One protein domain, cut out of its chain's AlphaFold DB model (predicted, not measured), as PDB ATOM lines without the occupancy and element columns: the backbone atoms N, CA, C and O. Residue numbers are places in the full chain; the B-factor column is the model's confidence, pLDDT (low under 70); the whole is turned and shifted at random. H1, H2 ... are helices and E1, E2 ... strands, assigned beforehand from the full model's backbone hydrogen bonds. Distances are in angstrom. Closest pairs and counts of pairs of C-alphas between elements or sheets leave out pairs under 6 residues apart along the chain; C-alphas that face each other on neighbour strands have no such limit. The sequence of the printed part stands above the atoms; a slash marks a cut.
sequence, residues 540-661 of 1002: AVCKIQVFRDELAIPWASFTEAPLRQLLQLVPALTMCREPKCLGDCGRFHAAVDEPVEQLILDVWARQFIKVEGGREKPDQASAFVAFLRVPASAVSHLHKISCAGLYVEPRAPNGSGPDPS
ATOM      1  N   ALA A 540     -52.035  36.280  28.214       91.56
ATOM      2  CA  ALA A 540     -51.218  37.051  27.292       91.56
ATOM      3  C   ALA A 540     -50.367  36.138  26.395       91.56
ATOM      4  O   ALA A 540     -50.015  35.009  26.750       91.56
ATOM      5  N   VAL A 541     -49.986  36.654  25.224       93.69
ATOM      6  CA  VAL A 541     -49.095  35.967  24.279       93.69
ATOM      7  C   VAL A 541     -47.721  36.626  24.298       93.69
ATOM      8  O   VAL A 541     -47.588  37.810  24.000       93.69
ATOM      9  N   CYS A 542     -46.678  35.851  24.589       93.75
ATOM     10  CA  CYS A 542     -45.290  36.311  24.599       93.75
ATOM     11  C   CYS A 542     -44.456  35.567  23.551       93.75
ATOM     12  O   CYS A 542     -44.349  34.344  23.565       93.75
ATOM     13  N   LYS A 543     -43.808  36.305  22.650       93.75
ATOM     14  CA  LYS A 543     -42.802  35.780  21.724       93.75
ATOM     15  C   LYS A 543     -41.440  35.780  22.419       93.75
ATOM     16  O   LYS A 543     -40.915  36.848  22.729       93.75
ATOM     17  N   ILE A 544     -40.851  34.605  22.617       94.00
ATOM     18  CA  ILE A 544     -39.468  34.470  23.094       94.00
ATOM     19  C   ILE A 544     -38.492  34.419  21.919       94.00
ATOM     20  O   ILE A 544     -38.800  33.861  20.863       94.00
ATOM     21  N   GLN A 545     -37.303  34.984  22.106       93.94
ATOM     22  CA  GLN A 545     -36.171  34.867  21.188       93.94
ATOM     23  C   GLN A 545     -34.915  34.495  21.970       93.94
ATOM     24  O   GLN A 545     -34.609  35.148  22.962       93.94
ATOM     25  N   VAL A 546     -34.187  33.476  21.512       95.06
ATOM     26  CA  VAL A 546     -32.912  33.039  22.096       95.06
ATOM     27  C   VAL A 546     -31.820  33.184  21.041       95.06
ATOM     28  O   VAL A 546     -31.880  32.507  20.014       95.06
ATOM     29  N   PHE A 547     -30.854  34.074  21.266       94.38
ATOM     30  CA  PHE A 547     -29.750  34.365  20.345       94.38
ATOM     31  C   PHE A 547     -28.506  33.529  20.666       94.38
ATOM     32  O   PHE A 547     -28.052  33.477  21.808       94.38
ATOM     33  N   ARG A 548     -27.939  32.892  19.638       93.94
ATOM     34  CA  ARG A 548     -26.813  31.952  19.739       93.94
ATOM     35  C   ARG A 548     -25.512  32.591  20.218       93.94
ATOM     36  O   ARG A 548     -24.714  31.915  20.851       93.94
ATOM     37  N   ASP A 549     -25.284  33.854  19.877       92.44
ATOM     38  CA  ASP A 549     -24.048  34.589  20.165       92.44
ATOM     39  C   ASP A 549     -23.969  35.146  21.597       92.44
ATOM     40  O   ASP A 549     -22.901  35.574  22.020       92.44
ATOM     41  N   GLU A 550     -25.066  35.093  22.357       90.50
ATOM     42  CA  GLU A 550     -25.109  35.460  23.782       90.50
ATOM     43  C   GLU A 550     -25.464  34.281  24.710       90.50
ATOM     44  O   GLU A 550     -25.449  34.436  25.931       90.50
ATOM     45  N   LEU A 551     -25.834  33.117  24.167       91.12
ATOM     46  CA  LEU A 551     -26.306  31.988  24.968       91.12
ATOM     47  C   LEU A 551     -25.143  31.317  25.718       91.12
ATOM     48  O   LEU A 551     -24.177  30.869  25.109       91.12
ATOM     49  N   ALA A 552     -25.274  31.190  27.041       87.69
ATOM     50  CA  ALA A 552     -24.225  30.639  27.906       87.69
ATOM     51  C   ALA A 552     -23.969  29.124  27.729       87.69
ATOM     52  O   ALA A 552     -22.907  28.637  28.108       87.69
ATOM     53  N   ILE A 553     -24.931  28.375  27.177       91.12
ATOM     54  CA  ILE A 553     -24.829  26.921  26.959       91.12
ATOM     55  C   ILE A 553     -24.490  26.581  25.495       91.12
ATOM     56  O   ILE A 553     -24.876  27.327  24.590       91.12
ATOM     57  N   PRO A 554     -23.818  25.444  25.218       92.62
ATOM     58  CA  PRO A 554     -23.490  25.031  23.856       92.62
ATOM     59  C   PRO A 554     -24.725  24.945  22.950       92.62
ATOM     60  O   PRO A 554     -25.698  24.253  23.254       92.62
ATOM     61  N   TRP A 555     -24.662  25.609  21.791       94.25
ATOM     62  CA  TRP A 555     -25.797  25.687  20.861       94.25
ATOM     63  C   TRP A 555     -26.303  24.314  20.399       94.25
ATOM     64  O   TRP A 555     -27.507  24.147  20.250       94.25
ATOM     65  N   ALA A 556     -25.420  23.322  20.231       92.75
ATOM     66  CA  ALA A 556     -25.811  21.954  19.874       92.75
ATOM     67  C   ALA A 556     -26.766  21.344  20.922       92.75
ATOM     68  O   ALA A 556     -27.902  20.996  20.597       92.75
ATOM     69  N   SER A 557     -26.366  21.349  22.196       91.69
ATOM     70  CA  SER A 557     -27.185  20.871  23.319       91.69
ATOM     71  C   SER A 557     -28.489  21.665  23.477       91.69
ATOM     72  O   SER A 557     -29.522  21.104  23.842       91.69
ATOM     73  N   PHE A 558     -28.478  22.965  23.156       93.56
ATOM     74  CA  PHE A 558     -29.702  23.767  23.086       93.56
ATOM     75  C   PHE A 558     -30.627  23.323  21.941       93.56
ATOM     76  O   PHE A 558     -31.835  23.218  22.148       93.56
ATOM     77  N   THR A 559     -30.097  23.031  20.747       94.31
ATOM     78  CA  THR A 559     -30.911  22.670  19.570       94.31
ATOM     79  C   THR A 559     -31.672  21.350  19.705       94.31
ATOM     80  O   THR A 559     -32.729  21.218  19.088       94.31
ATOM     81  N   GLU A 560     -31.203  20.417  20.539       92.00
ATOM     82  CA  GLU A 560     -31.876  19.137  20.823       92.00
ATOM     83  C   GLU A 560     -33.237  19.318  21.514       92.00
ATOM     84  O   GLU A 560     -34.228  18.687  21.140       92.00
ATOM     85  N   ALA A 561     -33.304  20.190  22.527       92.44
ATOM     86  CA  ALA A 561     -34.513  20.409  23.322       92.44
ATOM     87  C   ALA A 561     -34.653  21.874  23.799       92.44
ATOM     88  O   ALA A 561     -34.666  22.115  25.012       92.44
ATOM     89  N   PRO A 562     -34.825  22.859  22.887       92.62
ATOM     90  CA  PRO A 562     -34.670  24.289  23.188       92.62
ATOM     91  C   PRO A 562     -35.456  24.781  24.405       92.62
ATOM     92  O   PRO A 562     -34.925  25.492  25.249       92.62
ATOM     93  N   LEU A 563     -36.719  24.369  24.532       92.62
ATOM     94  CA  LEU A 563     -37.591  24.795  25.632       92.62
ATOM     95  C   LEU A 563     -37.213  24.140  26.968       92.62
ATOM     96  O   LEU A 563     -37.273  24.802  27.996       92.62
ATOM     97  N   ARG A 564     -36.787  22.869  26.967       92.25
ATOM     98  CA  ARG A 564     -36.351  22.163  28.186       92.25
ATOM     99  C   ARG A 564     -35.045  22.758  28.712       92.25
ATOM    100  O   ARG A 564     -34.948  23.047  29.898       92.25
ATOM    101  N   GLN A 565     -34.096  23.001  27.810       91.88
ATOM    102  CA  GLN A 565     -32.825  23.660  28.111       91.88
ATOM    103  C   GLN A 565     -33.048  25.093  28.623       91.88
ATOM    104  O   GLN A 565     -32.432  25.504  29.602       91.88
ATOM    105  N   LEU A 566     -33.988  25.840  28.030       91.69
ATOM    106  CA  LEU A 566     -34.335  27.188  28.491       91.69
ATOM    107  C   LEU A 566     -34.991  27.194  29.885       91.69
ATOM    108  O   LEU A 566     -34.671  28.058  30.694       91.69
ATOM    109  N   LEU A 567     -35.863  26.226  30.186       91.44
ATOM    110  CA  LEU A 567     -36.481  26.060  31.510       91.44
ATOM    111  C   LEU A 567     -35.463  25.666  32.595       91.44
ATOM    112  O   LEU A 567     -35.617  26.063  33.746       91.44
ATOM    113  N   GLN A 568     -34.419  24.916  32.233       89.81
ATOM    114  CA  GLN A 568     -33.304  24.583  33.130       89.81
ATOM    115  C   GLN A 568     -32.371  25.784  33.355       89.81
ATOM    116  O   GLN A 568     -31.950  26.027  34.483       89.81
ATOM    117  N   LEU A 569     -32.080  26.557  32.304       89.88
ATOM    118  CA  LEU A 569     -31.233  27.753  32.368       89.88
ATOM    119  C   LEU A 569     -31.914  28.938  33.077       89.88
ATOM    120  O   LEU A 569     -31.232  29.798  33.634       89.88
ATOM    121  N   VAL A 570     -33.249  29.011  33.043       91.69
ATOM    122  CA  VAL A 570     -34.028  30.152  33.540       91.69
ATOM    123  C   VAL A 570     -35.158  29.678  34.468       91.69
ATOM    124  O   VAL A 570     -36.303  29.550  34.028       91.69
ATOM    125  N   PRO A 571     -34.888  29.490  35.777       89.12
ATOM    126  CA  PRO A 571     -35.902  29.102  36.767       89.12
ATOM    127  C   PRO A 571     -37.115  30.039  36.826       89.12
ATOM    128  O   PRO A 571     -38.216  29.593  37.139       89.12
ATOM    129  N   ALA A 572     -36.954  31.310  36.446       90.44
ATOM    130  CA  ALA A 572     -38.040  32.283  36.340       90.44
ATOM    131  C   ALA A 572     -39.104  31.930  35.278       90.44
ATOM    132  O   ALA A 572     -40.199  32.485  35.326       90.44
ATOM    133  N   LEU A 573     -38.819  30.999  34.356       91.44
ATOM    134  CA  LEU A 573     -39.797  30.406  33.433       91.44
ATOM    135  C   LEU A 573     -40.526  29.181  34.028       91.44
ATOM    136  O   LEU A 573     -41.309  28.535  33.334       91.44
ATOM    137  N   THR A 574     -40.304  28.871  35.307       90.62
ATOM    138  CA  THR A 574     -41.045  27.855  36.069       90.62
ATOM    139  C   THR A 574     -41.852  28.505  37.191       90.62
ATOM    140  O   THR A 574     -41.489  29.568  37.698       90.62
ATOM    141  N   MET A 575     -42.952  27.864  37.581       89.44
ATOM    142  CA  MET A 575     -43.764  28.281  38.724       89.44
ATOM    143  C   MET A 575     -43.199  27.700  40.024       89.44
ATOM    144  O   MET A 575     -42.725  26.561  40.050       89.44
ATOM    145  N   CYS A 576     -43.255  28.467  41.108       88.31
ATOM    146  CA  CYS A 576     -42.989  27.965  42.445       88.31
ATOM    147  C   CYS A 576     -44.110  27.009  42.887       88.31
ATOM    148  O   CYS A 576     -45.278  27.220  42.578       88.31
ATOM    149  N   ARG A 577     -43.746  25.946  43.610       84.06
ATOM    150  CA  ARG A 577     -44.681  24.961  44.185       84.06
ATOM    151  C   ARG A 577     -44.478  24.777  45.691       84.06
ATOM    152  O   ARG A 577     -44.936  23.796  46.262       84.06
ATOM    153  N   GLU A 578     -43.741  25.687  46.322       84.12
ATOM    154  CA  GLU A 578     -43.380  25.623  47.735       84.12
ATOM    155  C   GLU A 578     -44.271  26.584  48.542       84.12
ATOM    156  O   GLU A 578     -44.067  27.796  48.458       84.12
ATOM    157  N   PRO A 579     -45.241  26.092  49.346       76.69
ATOM    158  CA  PRO A 579     -46.256  26.941  49.990       76.69
ATOM    159  C   PRO A 579     -45.729  27.903  51.068       76.69
ATOM    160  O   PRO A 579     -46.508  28.617  51.689       76.69
ATOM    161  N   LYS A 580     -44.420  27.876  51.345       80.81
ATOM    162  CA  LYS A 580     -43.733  28.708  52.344       80.81
ATOM    163  C   LYS A 580     -42.584  29.531  51.746       80.81
ATOM    164  O   LYS A 580     -41.785  30.081  52.501       80.81
ATOM    165  N   CYS A 581     -42.466  29.599  50.418       83.81
ATOM    166  CA  CYS A 581     -41.436  30.412  49.777       83.81
ATOM    167  C   CYS A 581     -41.702  31.909  50.006       83.81
ATOM    168  O   CYS A 581     -42.837  32.369  49.894       83.81
ATOM    169  N   LEU A 582     -40.647  32.678  50.287       80.81
ATOM    170  CA  LEU A 582     -40.725  34.113  50.587       80.81
ATOM    171  C   LEU A 582     -40.613  34.994  49.324       80.81
ATOM    172  O   LEU A 582     -40.319  36.184  49.413       80.81
ATOM    173  N   GLY A 583     -40.830  34.413  48.137       78.25
ATOM    174  CA  GLY A 583     -40.705  35.083  46.835       78.25
ATOM    175  C   GLY A 583     -39.271  35.190  46.298       78.25
ATOM    176  O   GLY A 583     -39.056  35.708  45.203       78.25
ATOM    177  N   ASP A 584     -38.286  34.681  47.036       79.75
ATOM    178  CA  ASP A 584     -36.847  34.818  46.787       79.75
ATOM    179  C   ASP A 584     -36.244  33.719  45.894       79.75
ATOM    180  O   ASP A 584     -35.197  33.931  45.283       79.75
ATOM    181  N   CYS A 585     -36.918  32.573  45.723       84.69
ATOM    182  CA  CYS A 585     -36.399  31.422  44.960       84.69
ATOM    183  C   CYS A 585     -36.229  31.636  43.434       84.69
ATOM    184  O   CYS A 585     -35.911  30.694  42.704       84.69
ATOM    185  N   GLY A 586     -36.482  32.845  42.920       82.62
ATOM    186  CA  GLY A 586     -36.300  33.206  41.510       82.62
ATOM    187  C   GLY A 586     -37.307  32.593  40.525       82.62
ATOM    188  O   GLY A 586     -37.152  32.777  39.318       82.62
ATOM    189  N   ARG A 587     -38.330  31.875  41.008       89.25
ATOM    190  CA  ARG A 587     -39.443  31.327  40.207       89.25
ATOM    191  C   ARG A 587     -40.632  32.292  40.146       89.25
ATOM    192  O   ARG A 587     -40.734  33.217  40.949       89.25
ATOM    193  N   PHE A 588     -41.552  32.065  39.208       89.69
ATOM    194  CA  PHE A 588     -42.834  32.776  39.188       89.69
ATOM    195  C   PHE A 588     -43.716  32.356  40.371       89.69
ATOM    196  O   PHE A 588     -43.793  31.170  40.692       89.69
ATOM    197  N   HIS A 589     -44.402  33.321  40.974       87.62
ATOM    198  CA  HIS A 589     -45.437  33.114  41.984       87.62
ATOM    199  C   HIS A 589     -46.700  33.823  41.480       87.62
ATOM    200  O   HIS A 589     -46.607  34.978  41.059       87.62
ATOM    201  N   ALA A 590     -47.840  33.131  41.489       83.06
ATOM    202  CA  ALA A 590     -49.141  33.726  41.184       83.06
ATOM    203  C   ALA A 590     -49.590  34.668  42.319       83.06
ATOM    204  O   ALA A 590     -49.026  34.625  43.419       83.06
ATOM    205  N   ALA A 591     -50.594  35.512  42.068       79.50
ATOM    206  CA  ALA A 591     -51.271  36.204  43.166       79.50
ATOM    207  C   ALA A 591     -52.077  35.207  44.026       79.50
ATOM    208  O   ALA A 591     -52.394  34.108  43.577       79.50
ATOM    209  N   VAL A 592     -52.389  35.586  45.271       69.38
ATOM    210  CA  VAL A 592     -53.029  34.697  46.269       69.38
ATOM    211  C   VAL A 592     -54.367  34.135  45.774       69.38
ATOM    212  O   VAL A 592     -54.678  32.980  46.049       69.38
ATOM    213  N   ASP A 593     -55.099  34.933  44.997       71.44
ATOM    214  CA  ASP A 593     -56.449  34.643  44.506       71.44
ATOM    215  C   ASP A 593     -56.481  34.339  42.987       71.44
ATOM    216  O   ASP A 593     -57.525  34.441  42.350       71.44
ATOM    217  N   GLU A 594     -55.335  34.013  42.368       77.31
ATOM    218  CA  GLU A 594     -55.215  33.778  40.918       77.31
ATOM    219  C   GLU A 594     -55.024  32.273  40.610       77.31
ATOM    220  O   GLU A 594     -53.966  31.720  40.933       77.31
ATOM    221  N   PRO A 595     -55.994  31.581  39.968       74.31
ATOM    222  CA  PRO A 595     -55.957  30.126  39.781       74.31
ATOM    223  C   PRO A 595     -54.987  29.688  38.664       74.31
ATOM    224  O   PRO A 595     -55.379  29.291  37.567       74.31
ATOM    225  N   VAL A 596     -53.681  29.750  38.940       81.19
ATOM    226  CA  VAL A 596     -52.607  29.380  38.002       81.19
ATOM    227  C   VAL A 596     -51.943  28.062  38.403       81.19
ATOM    228  O   VAL A 596     -51.159  28.005  39.346       81.19
ATOM    229  N   GLU A 597     -52.161  27.000  37.622       79.25
ATOM    230  CA  GLU A 597     -51.447  25.720  37.791       79.25
ATOM    231  C   GLU A 597     -50.019  25.727  37.207       79.25
ATOM    232  O   GLU A 597     -49.137  24.972  37.643       79.25
ATOM    233  N   GLN A 598     -49.792  26.543  36.171       86.38
ATOM    234  CA  GLN A 598     -48.529  26.624  35.438       86.38
ATOM    235  C   GLN A 598     -48.345  27.976  34.733       86.38
ATOM    236  O   GLN A 598     -49.274  28.536  34.159       86.38
ATOM    237  N   LEU A 599     -47.102  28.470  34.707       90.06
ATOM    238  CA  LEU A 599     -46.745  29.730  34.043       90.06
ATOM    239  C   LEU A 599     -46.890  29.675  32.511       90.06
ATOM    240  O   LEU A 599     -47.242  30.676  31.893       90.06
ATOM    241  N   ILE A 600     -46.571  28.538  31.886       92.62
ATOM    242  CA  ILE A 600     -46.609  28.367  30.429       92.62
ATOM    243  C   ILE A 600     -47.782  27.453  30.087       92.62
ATOM    244  O   ILE A 600     -47.744  26.265  30.387       92.62
ATOM    245  N   LEU A 601     -48.803  28.022  29.450       90.56
ATOM    246  CA  LEU A 601     -50.081  27.370  29.154       90.56
ATOM    247  C   LEU A 601     -50.084  26.687  27.772       90.56
ATOM    248  O   LEU A 601     -50.688  25.635  27.604       90.56
ATOM    249  N   ASP A 602     -49.388  27.261  26.782       91.56
ATOM    250  CA  ASP A 602     -49.203  26.686  25.435       91.56
ATOM    251  C   ASP A 602     -47.900  27.207  24.792       91.56
ATOM    252  O   ASP A 602     -47.437  28.300  25.131       91.56
ATOM    253  N   VAL A 603     -47.302  26.443  23.860       93.00
ATOM    254  CA  VAL A 603     -46.077  26.810  23.125       93.00
ATOM    255  C   VAL A 603     -46.096  26.401  21.644       93.00
ATOM    256  O   VAL A 603     -45.762  25.261  21.292       93.00
ATOM    257  N   TRP A 604     -46.329  27.359  20.744       93.38
ATOM    258  CA  TRP A 604     -46.453  27.138  19.294       93.38
ATOM    259  C   TRP A 604     -45.404  27.894  18.456       93.38
ATOM    260  O   TRP A 604     -44.513  28.583  18.959       93.38
ATOM    261  N   ALA A 605     -45.482  27.705  17.131       89.38
ATOM    262  CA  ALA A 605     -44.688  28.395  16.103       89.38
ATOM    263  C   ALA A 605     -43.150  28.368  16.293       89.38
ATOM    264  O   ALA A 605     -42.444  29.234  15.773       89.38
ATOM    265  N   ARG A 606     -42.640  27.338  16.983       94.12
ATOM    266  CA  ARG A 606     -41.219  27.060  17.264       94.12
ATOM    267  C   ARG A 606     -40.399  27.029  15.963       94.12
ATOM    268  O   ARG A 606     -40.665  26.201  15.091       94.12
ATOM    269  N   GLN A 607     -39.438  27.937  15.805       94.19
ATOM    270  CA  GLN A 607     -38.683  28.162  14.566       94.19
ATOM    271  C   GLN A 607     -37.229  28.567  14.848       94.19
ATOM    272  O   GLN A 607     -36.965  29.452  15.656       94.19
ATOM    273  N   PHE A 608     -36.296  27.972  14.107       95.69
ATOM    274  CA  PHE A 608     -34.904  28.413  14.021       95.69
ATOM    275  C   PHE A 608     -34.744  29.421  12.872       95.69
ATOM    276  O   PHE A 608     -35.343  29.239  11.806       95.69
ATOM    277  N   ILE A 609     -33.992  30.504  13.098       93.69
ATOM    278  CA  ILE A 609     -33.896  31.657  12.188       93.69
ATOM    279  C   ILE A 609     -32.478  32.243  12.080       93.69
ATOM    280  O   ILE A 609     -31.612  31.998  12.925       93.69
ATOM    281  N   LYS A 610     -32.258  33.072  11.053       92.06
ATOM    282  CA  LYS A 610     -31.051  33.909  10.896       92.06
ATOM    283  C   LYS A 610     -31.170  35.223  11.673       92.06
ATOM    284  O   LYS A 610     -32.279  35.654  11.988       92.06
ATOM    285  N   VAL A 611     -30.043  35.913  11.886       84.94
ATOM    286  CA  VAL A 611     -29.996  37.298  12.417       84.94
ATOM    287  C   VAL A 611     -30.885  38.254  11.601       84.94
ATOM    288  O   VAL A 611     -31.547  39.125  12.161       84.94
ATOM    289  N   GLU A 612     -30.930  38.056  10.282       79.81
ATOM    290  CA  GLU A 612     -31.719  38.830   9.308       79.81
ATOM    291  C   GLU A 612     -33.210  38.436   9.265       79.81
ATOM    292  O   GLU A 612     -34.016  39.099   8.612       79.81
ATOM    293  N   GLY A 613     -33.594  37.359   9.959       79.00
ATOM    294  CA  GLY A 613     -34.896  36.709   9.835       79.00
ATOM    295  C   GLY A 613     -34.932  35.607   8.767       79.00
ATOM    296  O   GLY A 613     -33.924  35.245   8.164       79.00
ATOM    297  N   GLY A 614     -36.120  35.030   8.560       83.38
ATOM    298  CA  GLY A 614     -36.300  33.828   7.737       83.38
ATOM    299  C   GLY A 614     -35.880  32.538   8.456       83.38
ATOM    300  O   GLY A 614     -35.087  32.566   9.393       83.38
ATOM    301  N   ARG A 615     -36.460  31.402   8.046       90.94
ATOM    302  CA  ARG A 615     -36.189  30.081   8.644       90.94
ATOM    303  C   ARG A 615     -34.828  29.539   8.208       90.94
ATOM    304  O   ARG A 615     -34.457  29.709   7.050       90.94
ATOM    305  N   GLU A 616     -34.149  28.830   9.102       93.75
ATOM    306  CA  GLU A 616     -32.899  28.111   8.820       93.75
ATOM    307  C   GLU A 616     -32.820  26.795   9.622       93.75
ATOM    308  O   GLU A 616     -33.586  26.594  10.568       93.75
ATOM    309  N   LYS A 617     -31.922  25.880   9.237       92.31
ATOM    310  CA  LYS A 617     -31.604  24.650   9.983       92.31
ATOM    311  C   LYS A 617     -31.030  24.962  11.378       92.31
ATOM    312  O   LYS A 617     -30.302  25.948  11.498       92.31
ATOM    313  N   PRO A 618     -31.261  24.121  12.408       92.50
ATOM    314  CA  PRO A 618     -30.809  24.392  13.780       92.50
ATOM    315  C   PRO A 618     -29.306  24.698  13.888       92.50
ATOM    316  O   PRO A 618     -28.921  25.709  14.472       92.50
ATOM    317  N   ASP A 619     -28.462  23.894  13.238       92.06
ATOM    318  CA  ASP A 619     -26.991  23.977  13.312       92.06
ATOM    319  C   ASP A 619     -26.423  25.263  12.692       92.06
ATOM    320  O   ASP A 619     -25.353  25.740  13.082       92.06
ATOM    321  N   GLN A 620     -27.146  25.830  11.721       91.94
ATOM    322  CA  GLN A 620     -26.776  27.027  10.955       91.94
ATOM    323  C   GLN A 620     -27.541  28.280  11.412       91.94
ATOM    324  O   GLN A 620     -27.213  29.395  11.005       91.94
ATOM    325  N   ALA A 621     -28.544  28.118  12.275       93.88
ATOM    326  CA  ALA A 621     -29.328  29.215  12.808       93.88
ATOM    327  C   ALA A 621     -28.523  30.090  13.778       93.88
ATOM    328  O   ALA A 621     -27.580  29.653  14.446       93.88
ATOM    329  N   SER A 622     -28.940  31.352  13.843       93.69
ATOM    330  CA  SER A 622     -28.377  32.390  14.710       93.69
ATOM    331  C   SER A 622     -29.283  32.689  15.905       93.69
ATOM    332  O   SER A 622     -28.820  33.219  16.909       93.69
ATOM    333  N   ALA A 623     -30.574  32.361  15.804       94.38
ATOM    334  CA  ALA A 623     -31.518  32.453  16.908       94.38
ATOM    335  C   ALA A 623     -32.637  31.404  16.802       94.38
ATOM    336  O   ALA A 623     -32.944  30.888  15.726       94.38
ATOM    337  N   PHE A 624     -33.275  31.125  17.935       95.69
ATOM    338  CA  PHE A 624     -34.511  30.354  18.057       95.69
ATOM    339  C   PHE A 624     -35.651  31.280  18.490       95.69
ATOM    340  O   PHE A 624     -35.439  32.214  19.263       95.69
ATOM    341  N   VAL A 625     -36.862  31.031  17.995       94.81
ATOM    342  CA  VAL A 625     -38.074  31.793  18.314       94.81
ATOM    343  C   VAL A 625     -39.226  30.835  18.590       94.81
ATOM    344  O   VAL A 625     -39.443  29.887  17.835       94.81
ATOM    345  N   ALA A 626     -40.005  31.111  19.630       95.12
ATOM    346  CA  ALA A 626     -41.279  30.448  19.899       95.12
ATOM    347  C   ALA A 626     -42.289  31.457  20.460       95.12
ATOM    348  O   ALA A 626     -41.913  32.543  20.905       95.12
ATOM    349  N   PHE A 627     -43.569  31.097  20.433       94.50
ATOM    350  CA  PHE A 627     -44.639  31.857  21.072       94.50
ATOM    351  C   PHE A 627     -45.155  31.055  22.265       94.50
ATOM    352  O   PHE A 627     -45.372  29.854  22.130       94.50
ATOM    353  N   LEU A 628     -45.305  31.720  23.407       94.06
ATOM    354  CA  LEU A 628     -45.836  31.193  24.660       94.06
ATOM    355  C   LEU A 628     -47.192  31.854  24.941       94.06
ATOM    356  O   LEU A 628     -47.322  33.066  24.746       94.06
ATOM    357  N   ARG A 629     -48.159  31.101  25.466       92.88
ATOM    358  CA  ARG A 629     -49.314  31.652  26.196       92.88
ATOM    359  C   ARG A 629     -49.018  31.552  27.687       92.88
ATOM    360  O   ARG A 629     -48.537  30.514  28.138       92.88
ATOM    361  N   VAL A 630     -49.287  32.622  28.421       93.25
ATOM    362  CA  VAL A 630     -49.016  32.759  29.861       93.25
ATOM    363  C   VAL A 630     -50.163  33.534  30.527       93.25
ATOM    364  O   VAL A 630     -50.868  34.250  29.808       93.25
ATOM    365  N   PRO A 631     -50.363  33.449  31.854       92.06
ATOM    366  CA  PRO A 631     -51.258  34.359  32.573       92.06
ATOM    367  C   PRO A 631     -50.870  35.830  32.349       92.06
ATOM    368  O   PRO A 631     -49.684  36.155  32.223       92.06
ATOM    369  N   ALA A 632     -51.850  36.732  32.283       89.56
ATOM    370  CA  ALA A 632     -51.609  38.151  32.012       89.56
ATOM    371  C   ALA A 632     -50.767  38.829  33.113       89.56
ATOM    372  O   ALA A 632     -49.857  39.608  32.807       89.56
ATOM    373  N   SER A 633     -50.992  38.454  34.377       89.06
ATOM    374  CA  SER A 633     -50.187  38.828  35.554       89.06
ATOM    375  C   SER A 633     -48.677  38.638  35.320       89.06
ATOM    376  O   SER A 633     -47.850  39.522  35.597       89.06
ATOM    377  N   ALA A 634     -48.318  37.499  34.726       91.00
ATOM    378  CA  ALA A 634     -46.952  37.036  34.568       91.00
ATOM    379  C   ALA A 634     -46.139  37.830  33.537       91.00
ATOM    380  O   ALA A 634     -44.909  37.791  33.583       91.00
ATOM    381  N   VAL A 635     -46.765  38.617  32.652       90.69
ATOM    382  CA  VAL A 635     -46.044  39.498  31.708       90.69
ATOM    383  C   VAL A 635     -45.129  40.478  32.455       90.69
ATOM    384  O   VAL A 635     -44.020  40.779  32.006       90.69
ATOM    385  N   SER A 636     -45.551  40.934  33.639       88.31
ATOM    386  CA  SER A 636     -44.756  41.805  34.516       88.31
ATOM    387  C   SER A 636     -43.515  41.117  35.106       88.31
ATOM    388  O   SER A 636     -42.507  41.776  35.371       88.31
ATOM    389  N   HIS A 637     -43.570  39.795  35.292       89.88
ATOM    390  CA  HIS A 637     -42.473  38.948  35.768       89.88
ATOM    391  C   HIS A 637     -41.531  38.563  34.624       89.88
ATOM    392  O   HIS A 637     -40.321  38.747  34.743       89.88
ATOM    393  N   LEU A 638     -42.071  38.143  33.476       91.44
ATOM    394  CA  LEU A 638     -41.288  37.769  32.292       91.44
ATOM    395  C   LEU A 638     -40.381  38.902  31.789       91.44
ATOM    396  O   LEU A 638     -39.267  38.638  31.344       91.44
ATOM    397  N   HIS A 639     -40.817  40.159  31.892       89.25
ATOM    398  CA  HIS A 639     -39.980  41.313  31.554       89.25
ATOM    399  C   HIS A 639     -38.764  41.503  32.479       89.25
ATOM    400  O   HIS A 639     -37.737  42.006  32.028       89.25
ATOM    401  N   LYS A 640     -38.852  41.077  33.748       85.88
ATOM    402  CA  LYS A 640     -37.758  41.173  34.733       85.88
ATOM    403  C   LYS A 640     -36.688  40.088  34.538       85.88
ATOM    404  O   LYS A 640     -35.637  40.151  35.172       85.88
ATOM    405  N   ILE A 641     -36.932  39.097  33.674       88.44
ATOM    406  CA  ILE A 641     -35.993  38.003  33.405       88.44
ATOM    407  C   ILE A 641     -34.747  38.544  32.694       88.44
ATOM    408  O   ILE A 641     -34.770  38.872  31.509       88.44
ATOM    409  N   SER A 642     -33.627  38.583  33.418       82.06
ATOM    410  CA  SER A 642     -32.316  38.949  32.882       82.06
ATOM    411  C   SER A 642     -31.461  37.697  32.659       82.06
ATOM    412  O   SER A 642     -30.715  37.272  33.536       82.06
ATOM    413  N   CYS A 643     -31.578  37.094  31.475       86.50
ATOM    414  CA  CYS A 643     -30.729  35.986  31.025       86.50
ATOM    415  C   CYS A 643     -30.024  36.380  29.717       86.50
ATOM    416  O   CYS A 643     -30.615  37.048  28.867       86.50
ATOM    417  N   ALA A 644     -28.752  36.006  29.553       86.44
ATOM    418  CA  ALA A 644     -27.993  36.321  28.344       86.44
ATOM    419  C   ALA A 644     -28.605  35.626  27.111       86.44
ATOM    420  O   ALA A 644     -28.962  34.448  27.156       86.44
ATOM    421  N   GLY A 645     -28.786  36.379  26.024       89.75
ATOM    422  CA  GLY A 645     -29.376  35.898  24.775       89.75
ATOM    423  C   GLY A 645     -30.890  35.666  24.773       89.75
ATOM    424  O   GLY A 645     -31.446  35.545  23.680       89.75
ATOM    425  N   LEU A 646     -31.574  35.636  25.924       93.25
ATOM    426  CA  LEU A 646     -33.036  35.530  26.003       93.25
ATOM    427  C   LEU A 646     -33.696  36.916  25.968       93.25
ATOM    428  O   LEU A 646     -33.417  37.778  26.796       93.25
ATOM    429  N   TYR A 647     -34.656  37.084  25.060       93.06
ATOM    430  CA  TYR A 647     -35.505  38.268  24.952       93.06
ATOM    431  C   TYR A 647     -36.980  37.875  24.886       93.06
ATOM    432  O   TYR A 647     -37.342  36.923  24.190       93.06
ATOM    433  N   VAL A 648     -37.835  38.641  25.567       93.25
ATOM    434  CA  VAL A 648     -39.291  38.438  25.593       93.25
ATOM    435  C   VAL A 648     -40.001  39.637  24.957       93.25
ATOM    436  O   VAL A 648     -39.677  40.798  25.214       93.25
ATOM    437  N   GLU A 649     -40.974  39.354  24.094       92.12
ATOM    438  CA  GLU A 649     -41.817  40.338  23.418       92.12
ATOM    439  C   GLU A 649     -43.299  39.995  23.637       92.12
ATOM    440  O   GLU A 649     -43.794  39.084  22.965       92.12
ATOM    441  N   PRO A 650     -44.035  40.698  24.522       92.94
ATOM    442  CA  PRO A 650     -45.492  40.614  24.550       92.94
ATOM    443  C   PRO A 650     -46.084  41.040  23.202       92.94
ATOM    444  O   PRO A 650     -45.575  41.932  22.510       92.94
ATOM    445  N   ARG A 651     -47.157  40.356  22.821       91.31
ATOM    446  CA  ARG A 651     -47.835  40.450  21.529       91.31
ATOM    447  C   ARG A 651     -49.255  40.959  21.739       91.31
ATOM    448  O   ARG A 651     -49.876  40.640  22.746       91.31
ATOM    449  N   ALA A 652     -49.775  41.708  20.770       85.50
ATOM    450  CA  ALA A 652     -51.163  42.158  20.806       85.50
ATOM    451  C   ALA A 652     -52.129  40.948  20.870       85.50
ATOM    452  O   ALA A 652     -51.829  39.926  20.242       85.50
ATOM    453  N   PRO A 653     -53.285  41.035  21.567       74.38
ATOM    454  CA  PRO A 653     -54.212  39.903  21.735       74.38
ATOM    455  C   PRO A 653     -54.725  39.299  20.417       74.38
ATOM    456  O   PRO A 653     -54.909  38.091  20.308       74.38
ATOM    457  N   ASN A 654     -54.870  40.126  19.379       69.75
ATOM    458  CA  ASN A 654     -55.227  39.722  18.012       69.75
ATOM    459  C   ASN A 654     -54.060  39.085  17.212       69.75
ATOM    460  O   ASN A 654     -54.198  38.789  16.026       69.75
ATOM    461  N   GLY A 655     -52.878  38.938  17.819       64.19
ATOM    462  CA  GLY A 655     -51.647  38.433  17.210       64.19
ATOM    463  C   GLY A 655     -50.899  39.406  16.280       64.19
ATOM    464  O   GLY A 655     -49.713  39.164  15.997       64.19
ATOM    465  N   SER A 656     -51.519  40.511  15.832       66.44
ATOM    466  CA  SER A 656     -51.036  41.384  14.739       66.44
ATOM    467  C   SER A 656     -49.960  42.406  15.151       66.44
ATOM    468  O   SER A 656     -49.969  43.574  14.771       66.44
ATOM    469  N   GLY A 657     -48.944  41.948  15.882       79.56
ATOM    470  CA  GLY A 657     -47.750  42.734  16.208       79.56
ATOM    471  C   GLY A 657     -47.345  42.642  17.678       79.56
ATOM    472  O   GLY A 657     -47.881  41.807  18.414       79.56
ATOM    473  N   PRO A 658     -46.374  43.467  18.105       85.38
ATOM    474  CA  PRO A 658     -46.105  43.702  19.517       85.38
ATOM    475  C   PRO A 658     -47.343  44.264  20.227       85.38
ATOM    476  O   PRO A 658     -48.180  44.917  19.603       85.38
ATOM    477  N   ASP A 659     -47.433  44.022  21.529       88.06
ATOM    478  CA  ASP A 659     -48.419  44.639  22.420       88.06
ATOM    479  C   ASP A 659     -48.314  46.185  22.372       88.06
ATOM    480  O   ASP A 659     -47.216  46.710  22.588       88.06
ATOM    481  N   PRO A 660     -49.409  46.924  22.082       84.88
ATOM    482  CA  PRO A 660     -49.392  48.386  21.989       84.88
ATOM    483  C   PRO A 660     -49.055  49.090  23.312       84.88
ATOM    484  O   PRO A 660     -48.584  50.223  23.278       84.88
ATOM    485  N   SER A 661     -49.230  48.422  24.456       87.88
ATOM    486  CA  SER A 661     -48.943  48.962  25.795       87.88
ATOM    487  C   SER A 661     -47.449  49.251  26.019       87.88
ATOM    488  O   SER A 661     -47.076  49.957  26.965       87.88
TER     489      SER A 661
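What this domain is: This is residues 540 to 661 of the 1002 residues of the protein "Hypothetical protein" of Symbiodinium sp. CCMP2592 (UniProt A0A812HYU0). One strongly twisted sheet of four antiparallel strands forms a wall, with three short helices, H1, H2 and H3, grazing it. The two longest loops, residues 570 to 601 and 610 to 622, hold no named element, and the first reaches as far as 26 A from the mean of the C-alphas. The printed part has 122 residues, and the order along it is E1, H1, H2, E2, E3, H3, E4; across the sheet it is E2, E3, E1, E4. The class is mixed, helices and strands, though under half of the residues, 49, are in named elements. The whole is compact, with a radius of gyration of the C-alphas of 14.9 A and spans of 45 by 33 by 20 A.

How they stand to each other: Begin at E1, residues 540 to 547, an inner strand. H1, residues 555 to 560, and H2, residues 562 to 569, follow; they only just touch, with 3 pairs of C-alphas within 8 A, and only at the corner by their link. Their closest C-alphas, of Phe 558 and Gln 565, are 5.9 A apart, at a steep tilt of 62 degrees, opposite ways. H1 only grazes the sheet with residues 555 to 559, H2 with residues 562 to 566. Go on to E2, residues 602 to 609, an edge strand, and E3, residues 623 to 631, which form a hairpin at 165 degrees; N 607 and O 625 are 2.8 A apart. E3 is also antiparallel to E1, at 156 degrees, with N 542 and O 628 at 2.9 A. H3, residues 635 to 638, only grazes the sheet. E4, residues 646 to 651, is the other edge strand, antiparallel to E1 at 151 degrees, with N 545 and O 647 at 2.8 A. Two split strand-helix-strand units, pairs of strands running the same way with another strand between them, have right-handed crossovers: E1, H1 H2, E2, with E3 between the two strands in the sheet, and E3, H3, E4, with E1 between the two strands in the sheet. Every O i to N i+4 pair is within hydrogen-bond range in H1 and H2; H3 is too short for one, and its one O i to N i+3 pair is not within range.

Where its parts are: Find C-alpha 540 at (-51.218, 37.051, 27.292); E1 runs 22.7 A from there. H1 is 8.9 A long and H2 10.4 A. E2 begins at C-alpha 602, (-49.203, 26.686, 25.435), and runs 20.8 A. E3 runs 25.3 A, H3 5.1 A, and E4 16.2 A to C-alpha 651 at (-47.835, 40.450, 21.529).

The domain as a whole: Look for the farthest C-alphas at Lys 580 and Glu 612, 45.8 A apart. The printed part has no cut; its long links are H2 to E2 and E2 to E3. Mean pLDDT of the printed part is 88.5, and residues 592 and 654 to 656 are under 70.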